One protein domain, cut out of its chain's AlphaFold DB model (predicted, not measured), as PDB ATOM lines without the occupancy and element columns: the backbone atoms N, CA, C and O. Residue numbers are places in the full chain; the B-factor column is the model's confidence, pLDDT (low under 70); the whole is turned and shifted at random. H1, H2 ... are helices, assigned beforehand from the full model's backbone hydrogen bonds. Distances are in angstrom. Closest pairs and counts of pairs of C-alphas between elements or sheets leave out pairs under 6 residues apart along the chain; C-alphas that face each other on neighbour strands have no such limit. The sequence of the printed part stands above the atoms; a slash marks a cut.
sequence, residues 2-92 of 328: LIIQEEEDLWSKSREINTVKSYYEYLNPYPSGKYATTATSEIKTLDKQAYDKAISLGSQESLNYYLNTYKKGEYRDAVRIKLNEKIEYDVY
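What this domain is: This is residues 2 to 92 of the 328 residues of an uncharacterized protein of Winogradskyella psychrotolerans RS-3 (UniProt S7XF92). Five helices lie lengthwise in a long rod. The longest, H3, runs through its middle; the hairpin of H1 and H2 packs on one half of H3 through H2, the hairpin of H4 and H5 packs on the other, and H1 and H5 make the two far ends. The printed part has 91 residues with five named helices, H1 to H5 in chain order, and no named strand: the class is all helix. It is loose, with a radius of gyration of the C-alphas of 16.2 A and spans of 61 by 20 by 15 A.

How they stand to each other: H1, residues 2 to 17, touches H2, residues 20 to 27, in a hairpin at a shallow tilt of 10 degrees; the closest C-alphas, of Ser 14 and Ser 22, are 4.7 A apart. H2 forms another hairpin with the hub, H3, residues 36 to 57; their closest C-alphas, of Val 20 and Ile 43, are 5.3 A apart. H1 and H3 are near each other. With residues 50 to 55 alone, H3 touches H4, residues 60 to 69, the closest C-alphas being those of Ala 54 and Ser 62, 5.0 A apart. H4 touches H5, residues 76 to 92, at a shallow tilt of 24 degrees, opposite ways, with the C-alphas of Leu 63 and Leu 83 closest at 6.0 A. H3, H4 and H5 form an up and down bundle, each helix running against the one before. H1 and H2 are apart from H4 and H5. In H1, H2, H3, H4 and H5 every O i to N i+4 pair is within hydrogen-bond range.

Where its parts are: H1 begins at C-alpha 2 (-22.931, 0.497, -51.702) and is 22.7 A long; H2 is 10.4 A. H3, 31.6 A, begins at C-alpha 36 (-24.715, -13.411, -39.889). H4 is 14.1 A, and H5, 24.3 A, ends at C-alpha 92 (-16.260, -58.923, -40.899).

The domain as a whole: The two C-alphas farthest apart, of Leu 2 and Tyr 92, are 60.8 A apart. The printed part has no cut and no long link. Mean pLDDT of the printed part is 95.7; residue 2 alone is under 70.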
ATOM      1  N   LEU A   2     -23.459   1.662 -50.958       69.44
ATOM      2  CA  LEU A   2     -22.931   0.497 -51.702       69.44
ATOM      3  C   LEU A   2     -22.714  -0.776 -50.853       69.44
ATOM      4  O   LEU A   2     -23.224  -1.823 -51.221       69.44
ATOM      5  N   ILE A   3     -22.082  -0.671 -49.676       75.44
ATOM      6  CA  ILE A   3     -21.811  -1.833 -48.797       75.44
ATOM      7  C   ILE A   3     -23.099  -2.533 -48.317       75.44
ATOM      8  O   ILE A   3     -23.129  -3.749 -48.186       75.44
ATOM      9  N   ILE A   4     -24.181  -1.777 -48.085       82.12
ATOM     10  CA  ILE A   4     -25.465  -2.346 -47.636       82.12
ATOM     11  C   ILE A   4     -26.133  -3.113 -48.784       82.12
ATOM     12  O   ILE A   4     -26.676  -4.188 -48.559       82.12
ATOM     13  N   GLN A   5     -26.069  -2.590 -50.013       89.19
ATOM     14  CA  GLN A   5     -26.638  -3.265 -51.181       89.19
ATOM     15  C   GLN A   5     -25.869  -4.551 -51.520       89.19
ATOM     16  O   GLN A   5     -26.483  -5.581 -51.770       89.19
ATOM     17  N   GLU A   6     -24.534  -4.517 -51.459       92.12
ATOM     18  CA  GLU A   6     -23.686  -5.689 -51.713       92.12
ATOM     19  C   GLU A   6     -23.898  -6.813 -50.684       92.12
ATOM     20  O   GLU A   6     -23.879  -7.992 -51.045       92.12
ATOM     21  N   GLU A   7     -24.121  -6.472 -49.409       94.00
ATOM     22  CA  GLU A   7     -24.472  -7.448 -48.370       94.00
ATOM     23  C   GLU A   7     -25.837  -8.105 -48.638       94.00
ATOM     24  O   GLU A   7     -25.951  -9.330 -48.554       94.00
ATOM     25  N   GLU A   8     -26.860  -7.309 -48.970       94.31
ATOM     26  CA  GLU A   8     -28.219  -7.787 -49.273       94.31
ATOM     27  C   GLU A   8     -28.238  -8.700 -50.511       94.31
ATOM     28  O   GLU A   8     -28.848  -9.773 -50.481       94.31
ATOM     29  N   ASP A   9     -27.512  -8.331 -51.571       94.75
ATOM     30  CA  ASP A   9     -27.409  -9.127 -52.798       94.75
ATOM     31  C   ASP A   9     -26.701 -10.468 -52.536       94.75
ATOM     32  O   ASP A   9     -27.166 -11.528 -52.975       94.75
ATOM     33  N   LEU A  10     -25.595 -10.449 -51.777       95.31
ATOM     34  CA  LEU A  10     -24.854 -11.662 -51.428       95.31
ATOM     35  C   LEU A  10     -25.680 -12.578 -50.519       95.31
ATOM     36  O   LEU A  10     -25.717 -13.786 -50.748       95.31
ATOM     37  N   TRP A  11     -26.388 -12.018 -49.536       96.69
ATOM     38  CA  TRP A  11     -27.313 -12.768 -48.689       96.69
ATOM     39  C   TRP A  11     -28.439 -13.418 -49.503       96.69
ATOM     40  O   TRP A  11     -28.697 -14.615 -49.341       96.69
ATOM     41  N   SER A  12     -29.073 -12.662 -50.406       96.56
ATOM     42  CA  SER A  12     -30.137 -13.170 -51.278       96.56
ATOM     43  C   SER A  12     -29.651 -14.359 -52.106       96.56
ATOM     44  O   SER A  12     -30.275 -15.423 -52.098       96.56
ATOM     45  N   LYS A  13     -28.471 -14.233 -52.726       96.94
ATOM     46  CA  LYS A  13     -27.833 -15.320 -53.478       96.94
ATOM     47  C   LYS A  13     -27.509 -16.526 -52.595       96.94
ATOM     48  O   LYS A  13     -27.730 -17.670 -52.993       96.94
ATOM     49  N   SER A  14     -26.987 -16.300 -51.390       96.44
ATOM     50  CA  SER A  14     -26.647 -17.385 -50.468       96.44
ATOM     51  C   SER A  14     -27.867 -18.185 -50.034       96.44
ATOM     52  O   SER A  14     -27.778 -19.415 -49.967       96.44
ATOM     53  N   ARG A  15     -28.991 -17.497 -49.806       97.06
ATOM     54  CA  ARG A  15     -30.291 -18.085 -49.473       97.06
ATOM     55  C   ARG A  15     -30.914 -18.836 -50.646       97.06
ATOM     56  O   ARG A  15     -31.498 -19.890 -50.433       97.06
ATOM     57  N   GLU A  16     -30.781 -18.316 -51.864       96.81
ATOM     58  CA  GLU A  16     -31.267 -18.976 -53.081       96.81
ATOM     59  C   GLU A  16     -30.528 -20.296 -53.340       96.81
ATOM     60  O   GLU A  16     -31.152 -21.331 -53.562       96.81
ATOM     61  N   ILE A  17     -29.193 -20.281 -53.248       97.12
ATOM     62  CA  ILE A  17     -28.364 -21.483 -53.424       97.12
ATOM     63  C   ILE A  17     -28.579 -22.473 -52.266       97.12
ATOM     64  O   ILE A  17     -28.526 -23.683 -52.474       97.12
ATOM     65  N   ASN A  18     -28.811 -21.961 -51.053       95.19
ATOM     66  CA  ASN A  18     -29.097 -22.720 -49.836       95.19
ATOM     67  C   ASN A  18     -28.100 -23.861 -49.555       95.19
ATOM     68  O   ASN A  18     -28.471 -25.008 -49.297       95.19
ATOM     69  N   THR A  19     -26.804 -23.555 -49.613       94.69
ATOM     70  CA  THR A  19     -25.746 -24.510 -49.273       94.69
ATOM     71  C   THR A  19     -24.869 -23.968 -48.161       94.69
ATOM     72  O   THR A  19     -24.660 -22.766 -48.025       94.69
ATOM     73  N   VAL A  20     -24.241 -24.869 -47.407       92.81
ATOM     74  CA  VAL A  20     -23.231 -24.481 -46.413       92.81
ATOM     75  C   VAL A  20     -22.119 -23.632 -47.041       92.81
ATOM     76  O   VAL A  20     -21.668 -22.664 -46.435       92.81
ATOM     77  N   LYS A  21     -21.705 -23.950 -48.277       93.06
ATOM     78  CA  LYS A  21     -20.705 -23.167 -49.010       93.06
ATOM     79  C   LYS A  21     -21.192 -21.739 -49.269       93.06
ATOM     80  O   LYS A  21     -20.456 -20.810 -48.960       93.06
ATOM     81  N   SER A  22     -22.412 -21.566 -49.775       95.94
ATOM     82  CA  SER A  22     -22.953 -20.239 -50.089       95.94
ATOM     83  C   SER A  22     -23.154 -19.384 -48.834       95.94
ATOM     84  O   SER A  22     -22.861 -18.191 -48.852       95.94
ATOM     85  N   TYR A  23     -23.553 -19.971 -47.703       95.81
ATOM     86  CA  TYR A  23     -23.621 -19.235 -46.435       95.81
ATOM     87  C   TYR A  23     -22.237 -18.872 -45.875       95.81
ATOM     88  O   TYR A  23     -22.068 -17.773 -45.349       95.81
ATOM     89  N   TYR A  24     -21.219 -19.730 -46.032       94.12
ATOM     90  CA  TYR A  24     -19.839 -19.359 -45.690       94.12
ATOM     91  C   TYR A  24     -19.269 -18.270 -46.608       94.12
ATOM     92  O   TYR A  24     -18.520 -17.421 -46.134       94.12
ATOM     93  N   GLU A  25     -19.626 -18.274 -47.895       95.25
ATOM     94  CA  GLU A  25     -19.262 -17.207 -48.837       95.25
ATOM     95  C   GLU A  25     -19.842 -15.849 -48.410       95.25
ATOM     96  O   GLU A  25     -19.155 -14.846 -48.568       95.25
ATOM     97  N   TYR A  26     -21.035 -15.816 -47.797       96.06
ATOM     98  CA  TYR A  26     -21.608 -14.610 -47.176       96.06
ATOM     99  C   TYR A  26     -20.911 -14.226 -45.857       96.06
ATOM    100  O   TYR A  26     -20.542 -13.069 -45.657       96.06
ATOM    101  N   LEU A  27     -20.682 -15.193 -44.963       95.94
ATOM    102  CA  LEU A  27     -20.076 -14.945 -43.645       95.94
ATOM    103  C   LEU A  27     -18.608 -14.501 -43.712       95.94
ATOM    104  O   LEU A  27     -18.113 -13.907 -42.758       95.94
ATOM    105  N   ASN A  28     -17.895 -14.802 -44.799       95.50
ATOM    106  CA  ASN A  28     -16.486 -14.446 -44.951       95.50
ATOM    107  C   ASN A  28     -16.247 -12.919 -45.042       95.50
ATOM    108  O   ASN A  28     -15.441 -12.417 -44.262       95.50
ATOM    109  N   PRO A  29     -16.926 -12.163 -45.930       96.06
ATOM    110  CA  PRO A  29     -16.873 -10.700 -45.929       96.06
ATOM    111  C   PRO A  29     -17.719 -10.054 -44.818       96.06
ATOM    112  O   PRO A  29     -17.367  -8.967 -44.363       96.06
ATOM    113  N   TYR A  30     -18.793 -10.708 -44.351       95.25
ATOM    114  CA  TYR A  30     -19.745 -10.141 -43.381       95.25
ATOM    115  C   TYR A  30     -19.897 -10.988 -42.097       95.25
ATOM    116  O   TYR A  30     -20.998 -11.438 -41.771       95.25
ATOM    117  N   PRO A  31     -18.826 -11.190 -41.301       94.81
ATOM    118  CA  PRO A  31     -18.853 -12.067 -40.122       94.81
ATOM    119  C   PRO A  31     -19.742 -11.555 -38.974       94.81
ATOM    120  O   PRO A  31     -20.150 -12.330 -38.111       94.81
ATOM    121  N   SER A  32     -20.049 -10.256 -38.954       94.81
ATOM    122  CA  SER A  32     -20.986  -9.619 -38.013       94.81
ATOM    123  C   SER A  32     -22.080  -8.832 -38.743       94.81
ATOM    124  O   SER A  32     -22.629  -7.881 -38.192       94.81
ATOM    125  N   GLY A  33     -22.355  -9.207 -39.997       94.12
ATOM    126  CA  GLY A  33     -23.388  -8.594 -40.827       94.12
ATOM    127  C   GLY A  33     -24.804  -8.825 -40.299       94.12
ATOM    128  O   GLY A  33     -25.040  -9.656 -39.415       94.12
ATOM    129  N   LYS A  34     -25.770  -8.116 -40.886       95.88
ATOM    130  CA  LYS A  34     -27.191  -8.149 -40.509       95.88
ATOM    131  C   LYS A  34     -27.768  -9.568 -40.518       95.88
ATOM    132  O   LYS A  34     -28.613  -9.890 -39.684       95.88
ATOM    133  N   TYR A  35     -27.300 -10.421 -41.428       96.62
ATOM    134  CA  TYR A  35     -27.776 -11.796 -41.596       96.62
ATOM    135  C   TYR A  35     -26.816 -12.856 -41.051       96.62
ATOM    136  O   TYR A  35     -27.073 -14.047 -41.221       96.62
ATOM    137  N   ALA A  36     -25.736 -12.472 -40.359       96.12
ATOM    138  CA  ALA A  36     -24.715 -13.411 -39.889       96.12
ATOM    139  C   ALA A  36     -25.285 -14.492 -38.951       96.12
ATOM    140  O   ALA A  36     -24.986 -15.683 -39.102       96.12
ATOM    141  N   THR A  37     -26.168 -14.105 -38.027       96.88
ATOM    142  CA  THR A  37     -26.853 -15.041 -37.120       96.88
ATOM    143  C   THR A  37     -27.746 -16.013 -37.889       96.88
ATOM    144  O   THR A  37     -27.709 -17.217 -37.632       96.88
ATOM    145  N   THR A  38     -28.506 -15.516 -38.870       96.94
ATOM    146  CA  THR A  38     -29.383 -16.340 -39.710       96.94
ATOM    147  C   THR A  38     -28.568 -17.312 -40.557       96.94
ATOM    148  O   THR A  38     -28.823 -18.508 -40.504       96.94
ATOM    149  N   ALA A  39     -27.528 -16.841 -41.251       95.94
ATOM    150  CA  ALA A  39     -26.626 -17.682 -42.039       95.94
ATOM    151  C   ALA A  39     -25.979 -18.789 -41.187       95.94
ATOM    152  O   ALA A  39     -25.910 -19.944 -41.605       95.94
ATOM    153  N   THR A  40     -25.559 -18.462 -39.961       95.31
ATOM    154  CA  THR A  40     -25.015 -19.444 -39.010       95.31
ATOM    155  C   THR A  40     -26.068 -20.474 -38.590       95.31
ATOM    156  O   THR A  40     -25.761 -21.663 -38.498       95.31
ATOM    157  N   SER A  41     -27.309 -20.043 -38.353       96.38
ATOM    158  CA  SER A  41     -28.422 -20.945 -38.038       96.38
ATOM    159  C   SER A  41     -28.740 -21.883 -39.204       96.38
ATOM    160  O   SER A  41     -28.893 -23.083 -38.989       96.38
ATOM    161  N   GLU A  42     -28.775 -21.373 -40.437       96.88
ATOM    162  CA  GLU A  42     -29.003 -22.187 -41.637       96.88
ATOM    163  C   GLU A  42     -27.885 -23.214 -41.847       96.88
ATOM    164  O   GLU A  42     -28.158 -24.382 -42.126       96.88
ATOM    165  N   ILE A  43     -26.620 -22.835 -41.617       95.19
ATOM    166  CA  ILE A  43     -25.493 -23.781 -41.642       95.19
ATOM    167  C   ILE A  43     -25.709 -24.919 -40.640       95.19
ATOM    168  O   ILE A  43     -25.515 -26.078 -41.003       95.19
ATOM    169  N   LYS A  44     -26.131 -24.617 -39.405       95.94
ATOM    170  CA  LYS A  44     -26.406 -25.644 -38.385       95.94
ATOM    171  C   LYS A  44     -27.566 -26.558 -38.783       95.94
ATOM    172  O   LYS A  44     -27.468 -27.770 -38.599       95.94
ATOM    173  N   THR A  45     -28.635 -26.004 -39.353       97.00
ATOM    174  CA  THR A  45     -29.781 -26.781 -39.851       97.00
ATOM    175  C   THR A  45     -29.359 -27.734 -40.967       97.00
ATOM    176  O   THR A  45     -29.651 -28.929 -40.897       97.00
ATOM    177  N   LEU A  46     -28.631 -27.235 -41.969       96.31
ATOM    178  CA  LEU A  46     -28.142 -28.047 -43.085       96.31
ATOM    179  C   LEU A  46     -27.156 -29.124 -42.622       96.31
ATOM    180  O   LEU A  46     -27.226 -30.264 -43.080       96.31
ATOM    181  N   ASP A  47     -26.265 -28.787 -41.688       96.88
ATOM    182  CA  ASP A  47     -25.330 -29.739 -41.088       96.88
ATOM    183  C   ASP A  47     -26.067 -30.872 -40.359       96.88
ATOM    184  O   ASP A  47     -25.792 -32.049 -40.601       96.88
ATOM    185  N   LYS A  48     -27.075 -30.538 -39.542       97.75
ATOM    186  CA  LYS A  48     -27.916 -31.527 -38.859       97.75
ATOM    187  C   LYS A  48     -28.661 -32.433 -39.840       97.75
ATOM    188  O   LYS A  48     -28.626 -33.649 -39.686       97.75
ATOM    189  N   GLN A  49     -29.299 -31.865 -40.863       97.56
ATOM    190  CA  GLN A  49     -30.022 -32.643 -41.875       97.56
ATOM    191  C   GLN A  49     -29.094 -33.604 -42.628       97.56
ATOM    192  O   GLN A  49     -29.447 -34.758 -42.876       97.56
ATOM    193  N   ALA A  50     -27.891 -33.147 -42.981       97.38
ATOM    194  CA  ALA A  50     -26.903 -33.980 -43.652       97.38
ATOM    195  C   ALA A  50     -26.366 -35.088 -42.741       97.38
ATOM    196  O   ALA A  50     -26.175 -36.212 -43.208       97.38
ATOM    197  N   TYR A  51     -26.161 -34.788 -41.459       98.19
ATOM    198  CA  TYR A  51     -25.825 -35.779 -40.444       98.19
ATOM    199  C   TYR A  51     -26.913 -36.853 -40.334       98.19
ATOM    200  O   TYR A  51     -26.615 -38.034 -40.518       98.19
ATOM    201  N   ASP A  52     -28.171 -36.461 -40.119       98.19
ATOM    202  CA  ASP A  52     -29.289 -37.397 -39.960       98.19
ATOM    203  C   ASP A  52     -29.451 -38.279 -41.210       98.19
ATOM    204  O   ASP A  52     -29.627 -39.495 -41.105       98.19
ATOM    205  N   LYS A  53     -29.285 -37.697 -42.408       97.88
ATOM    206  CA  LYS A  53     -29.279 -38.443 -43.675       97.88
ATOM    207  C   LYS A  53     -28.125 -39.445 -43.754       97.88
ATOM    208  O   LYS A  53     -28.342 -40.585 -44.164       97.88
ATOM    209  N   ALA A  54     -26.910 -39.046 -43.379       98.19
ATOM    210  CA  ALA A  54     -25.741 -39.924 -43.405       98.19
ATOM    211  C   ALA A  54     -25.889 -41.097 -42.423       98.19
ATOM    212  O   ALA A  54     -25.585 -42.236 -42.772       98.19
ATOM    213  N   ILE A  55     -26.413 -40.844 -41.220       97.94
ATOM    214  CA  ILE A  55     -26.685 -41.892 -40.230       97.94
ATOM    215  C   ILE A  55     -27.820 -42.814 -40.681       97.94
ATOM    216  O   ILE A  55     -27.696 -44.028 -40.542       97.94
ATOM    217  N   SER A  56     -28.895 -42.263 -41.252       97.62
ATOM    218  CA  SER A  56     -30.029 -43.051 -41.745       97.62
ATOM    219  C   SER A  56     -29.648 -43.979 -42.897       97.62
ATOM    220  O   SER A  56     -30.164 -45.091 -42.965       97.62
ATOM    221  N   LEU A  57     -28.787 -43.530 -43.816       97.56
ATOM    222  CA  LEU A  57     -28.301 -44.370 -44.913       97.56
ATOM    223  C   LEU A  57     -27.257 -45.380 -44.427       97.56
ATOM    224  O   LEU A  57     -27.246 -46.520 -44.886       97.56
ATOM    225  N   GLY A  58     -26.372 -44.973 -43.510       94.88
ATOM    226  CA  GLY A  58     -25.412 -45.855 -42.840       94.88
ATOM    227  C   GLY A  58     -24.378 -46.521 -43.760       94.88
ATOM    228  O   GLY A  58     -23.659 -47.423 -43.325       94.88
ATOM    229  N   SER A  59     -24.297 -46.111 -45.029       97.94
ATOM    230  CA  SER A  59     -23.324 -46.622 -45.997       97.94
ATOM    231  C   SER A  59     -22.001 -45.862 -45.881       97.94
ATOM    232  O   SER A  59     -21.995 -44.681 -45.519       97.94
ATOM    233  N   GLN A  60     -20.877 -46.503 -46.221       98.12
ATOM    234  CA  GLN A  60     -19.573 -45.828 -46.196       98.12
ATOM    235  C   GLN A  60     -19.566 -44.591 -47.104       98.12
ATOM    236  O   GLN A  60     -18.983 -43.569 -46.751       98.12
ATOM    237  N   GLU A  61     -20.253 -44.653 -48.244       98.06
ATOM    238  CA  GLU A  61     -20.393 -43.556 -49.202       98.06
ATOM    239  C   GLU A  61     -21.130 -42.369 -48.577       98.06
ATOM    240  O   GLU A  61     -20.650 -41.241 -48.652       98.06
ATOM    241  N   SER A  62     -22.265 -42.613 -47.913       98.06
ATOM    242  CA  SER A  62     -23.064 -41.556 -47.281       98.06
ATOM    243  C   SER A  62     -22.332 -40.867 -46.121       98.06
ATOM    244  O   SER A  62     -22.365 -39.640 -45.997       98.06
ATOM    245  N   LEU A  63     -21.596 -41.637 -45.317       98.50
ATOM    246  CA  LEU A  63     -20.805 -41.129 -44.194       98.50
ATOM    247  C   LEU A  63     -19.589 -40.334 -44.697       98.50
ATOM    248  O   LEU A  63     -19.325 -39.230 -44.215       98.50
ATOM    249  N   ASN A  64     -18.889 -40.836 -45.721       98.25
ATOM    250  CA  ASN A  64     -17.801 -40.105 -46.375       98.25
ATOM    251  C   ASN A  64     -18.295 -38.824 -47.055       98.25
ATOM    252  O   ASN A  64     -17.625 -37.795 -46.981       98.25
ATOM    253  N   TYR A  65     -19.473 -38.854 -47.681       97.12
ATOM    254  CA  TYR A  65     -20.072 -37.672 -48.291       97.12
ATOM    255  C   TYR A  65     -20.263 -36.548 -47.266       97.12
ATOM    256  O   TYR A  65     -19.870 -35.408 -47.533       97.12
ATOM    257  N   TYR A  66     -20.785 -36.864 -46.074       98.00
ATOM    258  CA  TYR A  66     -20.892 -35.893 -44.983       98.00
ATOM    259  C   TYR A  66     -19.511 -35.365 -44.567       98.00
ATOM    260  O   TYR A  66     -19.289 -34.153 -44.549       98.00
ATOM    261  N   LEU A  67     -18.548 -36.256 -44.303       97.81
ATOM    262  CA  LEU A  67     -17.202 -35.869 -43.861       97.81
ATOM    263  C   LEU A  67     -16.443 -35.018 -44.893       97.81
ATOM    264  O   LEU A  67     -15.628 -34.177 -44.504       97.81
ATOM    265  N   ASN A  68     -16.715 -35.196 -46.183       96.25
ATOM    266  CA  ASN A  68     -16.088 -34.426 -47.255       96.25
ATOM    267  C   ASN A  68     -16.773 -33.072 -47.484       96.25
ATOM    268  O   ASN A  68     -16.089 -32.066 -47.692       96.25
ATOM    269  N   THR A  69     -18.106 -33.039 -47.417       93.25
ATOM    270  CA  THR A  69     -18.916 -31.844 -47.709       93.25
ATOM    271  C   THR A  69     -18.965 -30.883 -46.518       93.25
ATOM    272  O   THR A  69     -18.788 -29.676 -46.682       93.25
ATOM    273  N   TYR A  70     -19.110 -31.402 -45.296       94.50
ATOM    274  CA  TYR A  70     -19.319 -30.624 -44.069       94.50
ATOM    275  C   TYR A  70     -18.034 -30.560 -43.233       94.50
ATOM    276  O   TYR A  70     -17.951 -31.065 -42.114       94.50
ATOM    277  N   LYS A  71     -16.980 -29.939 -43.784       92.38
ATOM    278  CA  LYS A  71     -15.623 -29.889 -43.185       92.38
ATOM    279  C   LYS A  71     -15.551 -29.244 -41.795       92.38
ATOM    280  O   LYS A  71     -14.649 -29.570 -41.032       92.38
ATOM    281  N   LYS A  72     -16.496 -28.354 -41.486       91.00
ATOM    282  CA  LYS A  72     -16.644 -27.657 -40.197       91.00
ATOM    283  C   LYS A  72     -17.921 -28.066 -39.440       91.00
ATOM    284  O   LYS A  72     -18.345 -27.338 -38.555       91.00
ATOM    285  N   GLY A  73     -18.558 -29.172 -39.837       93.94
ATOM    286  CA  GLY A  73     -19.780 -29.657 -39.193       93.94
ATOM    287  C   GLY A  73     -19.550 -30.071 -37.739       93.94
ATOM    288  O   GLY A  73     -18.464 -30.537 -37.383       93.94
ATOM    289  N   GLU A  74     -20.575 -29.919 -36.910       96.50
ATOM    290  CA  GLU A  74     -20.559 -30.254 -35.482       96.50
ATOM    291  C   GLU A  74     -20.535 -31.776 -35.262       96.50
ATOM    292  O   GLU A  74     -19.921 -32.274 -34.322       96.50
ATOM    293  N   TYR A  75     -21.125 -32.550 -36.180       97.75
ATOM    294  CA  TYR A  75     -21.304 -33.999 -36.025       97.75
ATOM    295  C   TYR A  75     -20.166 -34.849 -36.604       97.75
ATOM    296  O   TYR A  75     -20.268 -36.077 -36.670       97.75
ATOM    297  N   ARG A  76     -19.061 -34.235 -37.033       97.38
ATOM    298  CA  ARG A  76     -17.959 -34.932 -37.719       97.38
ATOM    299  C   ARG A  76     -17.371 -36.082 -36.922       97.38
ATOM    300  O   ARG A  76     -17.124 -37.141 -37.495       97.38
ATOM    301  N   ASP A  77     -17.168 -35.900 -35.623       98.00
ATOM    302  CA  ASP A  77     -16.607 -36.955 -34.781       98.00
ATOM    303  C   ASP A  77     -17.558 -38.144 -34.655       98.00
ATOM    304  O   ASP A  77     -17.135 -39.288 -34.831       98.00
ATOM    305  N   ALA A  78     -18.854 -37.881 -34.473       97.88
ATOM    306  CA  ALA A  78     -19.876 -38.922 -34.449       97.88
ATOM    307  C   ALA A  78     -19.935 -39.691 -35.781       97.88
ATOM    308  O   ALA A  78     -19.968 -40.923 -35.786       97.88
ATOM    309  N   VAL A  79     -19.887 -38.987 -36.920       98.38
ATOM    310  CA  VAL A  79     -19.888 -39.620 -38.249       98.38
ATOM    311  C   VAL A  79     -18.613 -40.417 -38.496       98.38
ATOM    312  O   VAL A  79     -18.678 -41.514 -39.043       98.38
ATOM    313  N   ARG A  80     -17.453 -39.921 -38.058       98.44
ATOM    314  CA  ARG A  80     -16.178 -40.638 -38.178       98.44
ATOM    315  C   ARG A  80     -16.179 -41.939 -37.376       98.44
ATOM    316  O   ARG A  80     -15.712 -42.956 -37.883       98.44
ATOM    317  N   ILE A  81     -16.733 -41.928 -36.163       97.62
ATOM    318  CA  ILE A  81     -16.920 -43.147 -35.360       97.62
ATOM    319  C   ILE A  81     -17.812 -44.136 -36.118       97.62
ATOM    320  O   ILE A  81     -17.422 -45.287 -36.306       97.62
ATOM    321  N   LYS A  82     -18.959 -43.676 -36.632       98.06
ATOM    322  CA  LYS A  82     -19.897 -44.517 -37.392       98.06
ATOM    323  C   LYS A  82     -19.289 -45.086 -38.671       98.06
ATOM    324  O   LYS A  82     -19.525 -46.247 -38.993       98.06
ATOM    325  N   LEU A  83     -18.472 -44.304 -39.373       98.44
ATOM    326  CA  LEU A  83     -17.741 -44.765 -40.549       98.44
ATOM    327  C   LEU A  83     -16.761 -45.882 -40.186       98.44
ATOM    328  O   LEU A  83     -16.759 -46.913 -40.849       98.44
ATOM    329  N   ASN A  84     -15.977 -45.722 -39.120       97.75
ATOM    330  CA  ASN A  84     -15.038 -46.756 -38.681       97.75
ATOM    331  C   ASN A  84     -15.760 -48.048 -38.262       97.75
ATOM    332  O   ASN A  84     -15.345 -49.131 -38.670       97.75
ATOM    333  N   GLU A  85     -16.870 -47.935 -37.522       97.62
ATOM    334  CA  GLU A  85     -17.730 -49.076 -37.172       97.62
ATOM    335  C   GLU A  85     -18.248 -49.795 -38.426       97.62
ATOM    336  O   GLU A  85     -18.228 -51.025 -38.496       97.62
ATOM    337  N   LYS A  86     -18.692 -49.033 -39.434       98.12
ATOM    338  CA  LYS A  86     -19.201 -49.577 -40.696       98.12
ATOM    339  C   LYS A  86     -18.106 -50.265 -41.513       98.12
ATOM    340  O   LYS A  86     -18.335 -51.363 -42.013       98.12
ATOM    341  N   ILE A  87     -16.918 -49.666 -41.612       98.25
ATOM    342  CA  ILE A  87     -15.772 -50.260 -42.316       98.25
ATOM    343  C   ILE A  87     -15.383 -51.592 -41.669       98.25
ATOM    344  O   ILE A  87     -15.177 -52.579 -42.372       98.25
ATOM    345  N   GLU A  88     -15.275 -51.644 -40.340       98.25
ATOM    346  CA  GLU A  88     -14.979 -52.893 -39.636       98.25
ATOM    347  C   GLU A  88     -16.068 -53.948 -39.886       98.25
ATOM    348  O   GLU A  88     -15.751 -55.093 -40.223       98.25
ATOM    349  N   TYR A  89     -17.341 -53.555 -39.763       98.19
ATOM    350  CA  TYR A  89     -18.480 -54.434 -40.010       98.19
ATOM    351  C   TYR A  89     -18.450 -55.031 -41.418       98.19
ATOM    352  O   TYR A  89     -18.631 -56.236 -41.566       98.19
ATOM    353  N   ASP A  90     -18.174 -54.229 -42.444       97.56
ATOM    354  CA  ASP A  90     -18.142 -54.707 -43.827       97.56
ATOM    355  C   ASP A  90     -17.001 -55.712 -44.059       97.56
ATOM    356  O   ASP A  90     -17.198 -56.713 -44.750       97.56
ATOM    357  N   VAL A  91     -15.836 -55.525 -43.422       98.00
ATOM    358  CA  VAL A  91     -14.732 -56.505 -43.471       98.00
ATOM    359  C   VAL A  91     -15.120 -57.811 -42.770       98.00
ATOM    360  O   VAL A  91     -14.873 -58.893 -43.306       98.00
ATOM    361  N   TYR A  92     -15.754 -57.736 -41.598       98.25
ATOM    362  CA  TYR A  92     -16.260 -58.923 -40.899       98.25
ATOM    363  C   TYR A  92     -17.324 -59.657 -41.730       98.25
ATOM    364  O   TYR A  92     -17.256 -60.876 -41.897       98.25
TER     365      TYR A  92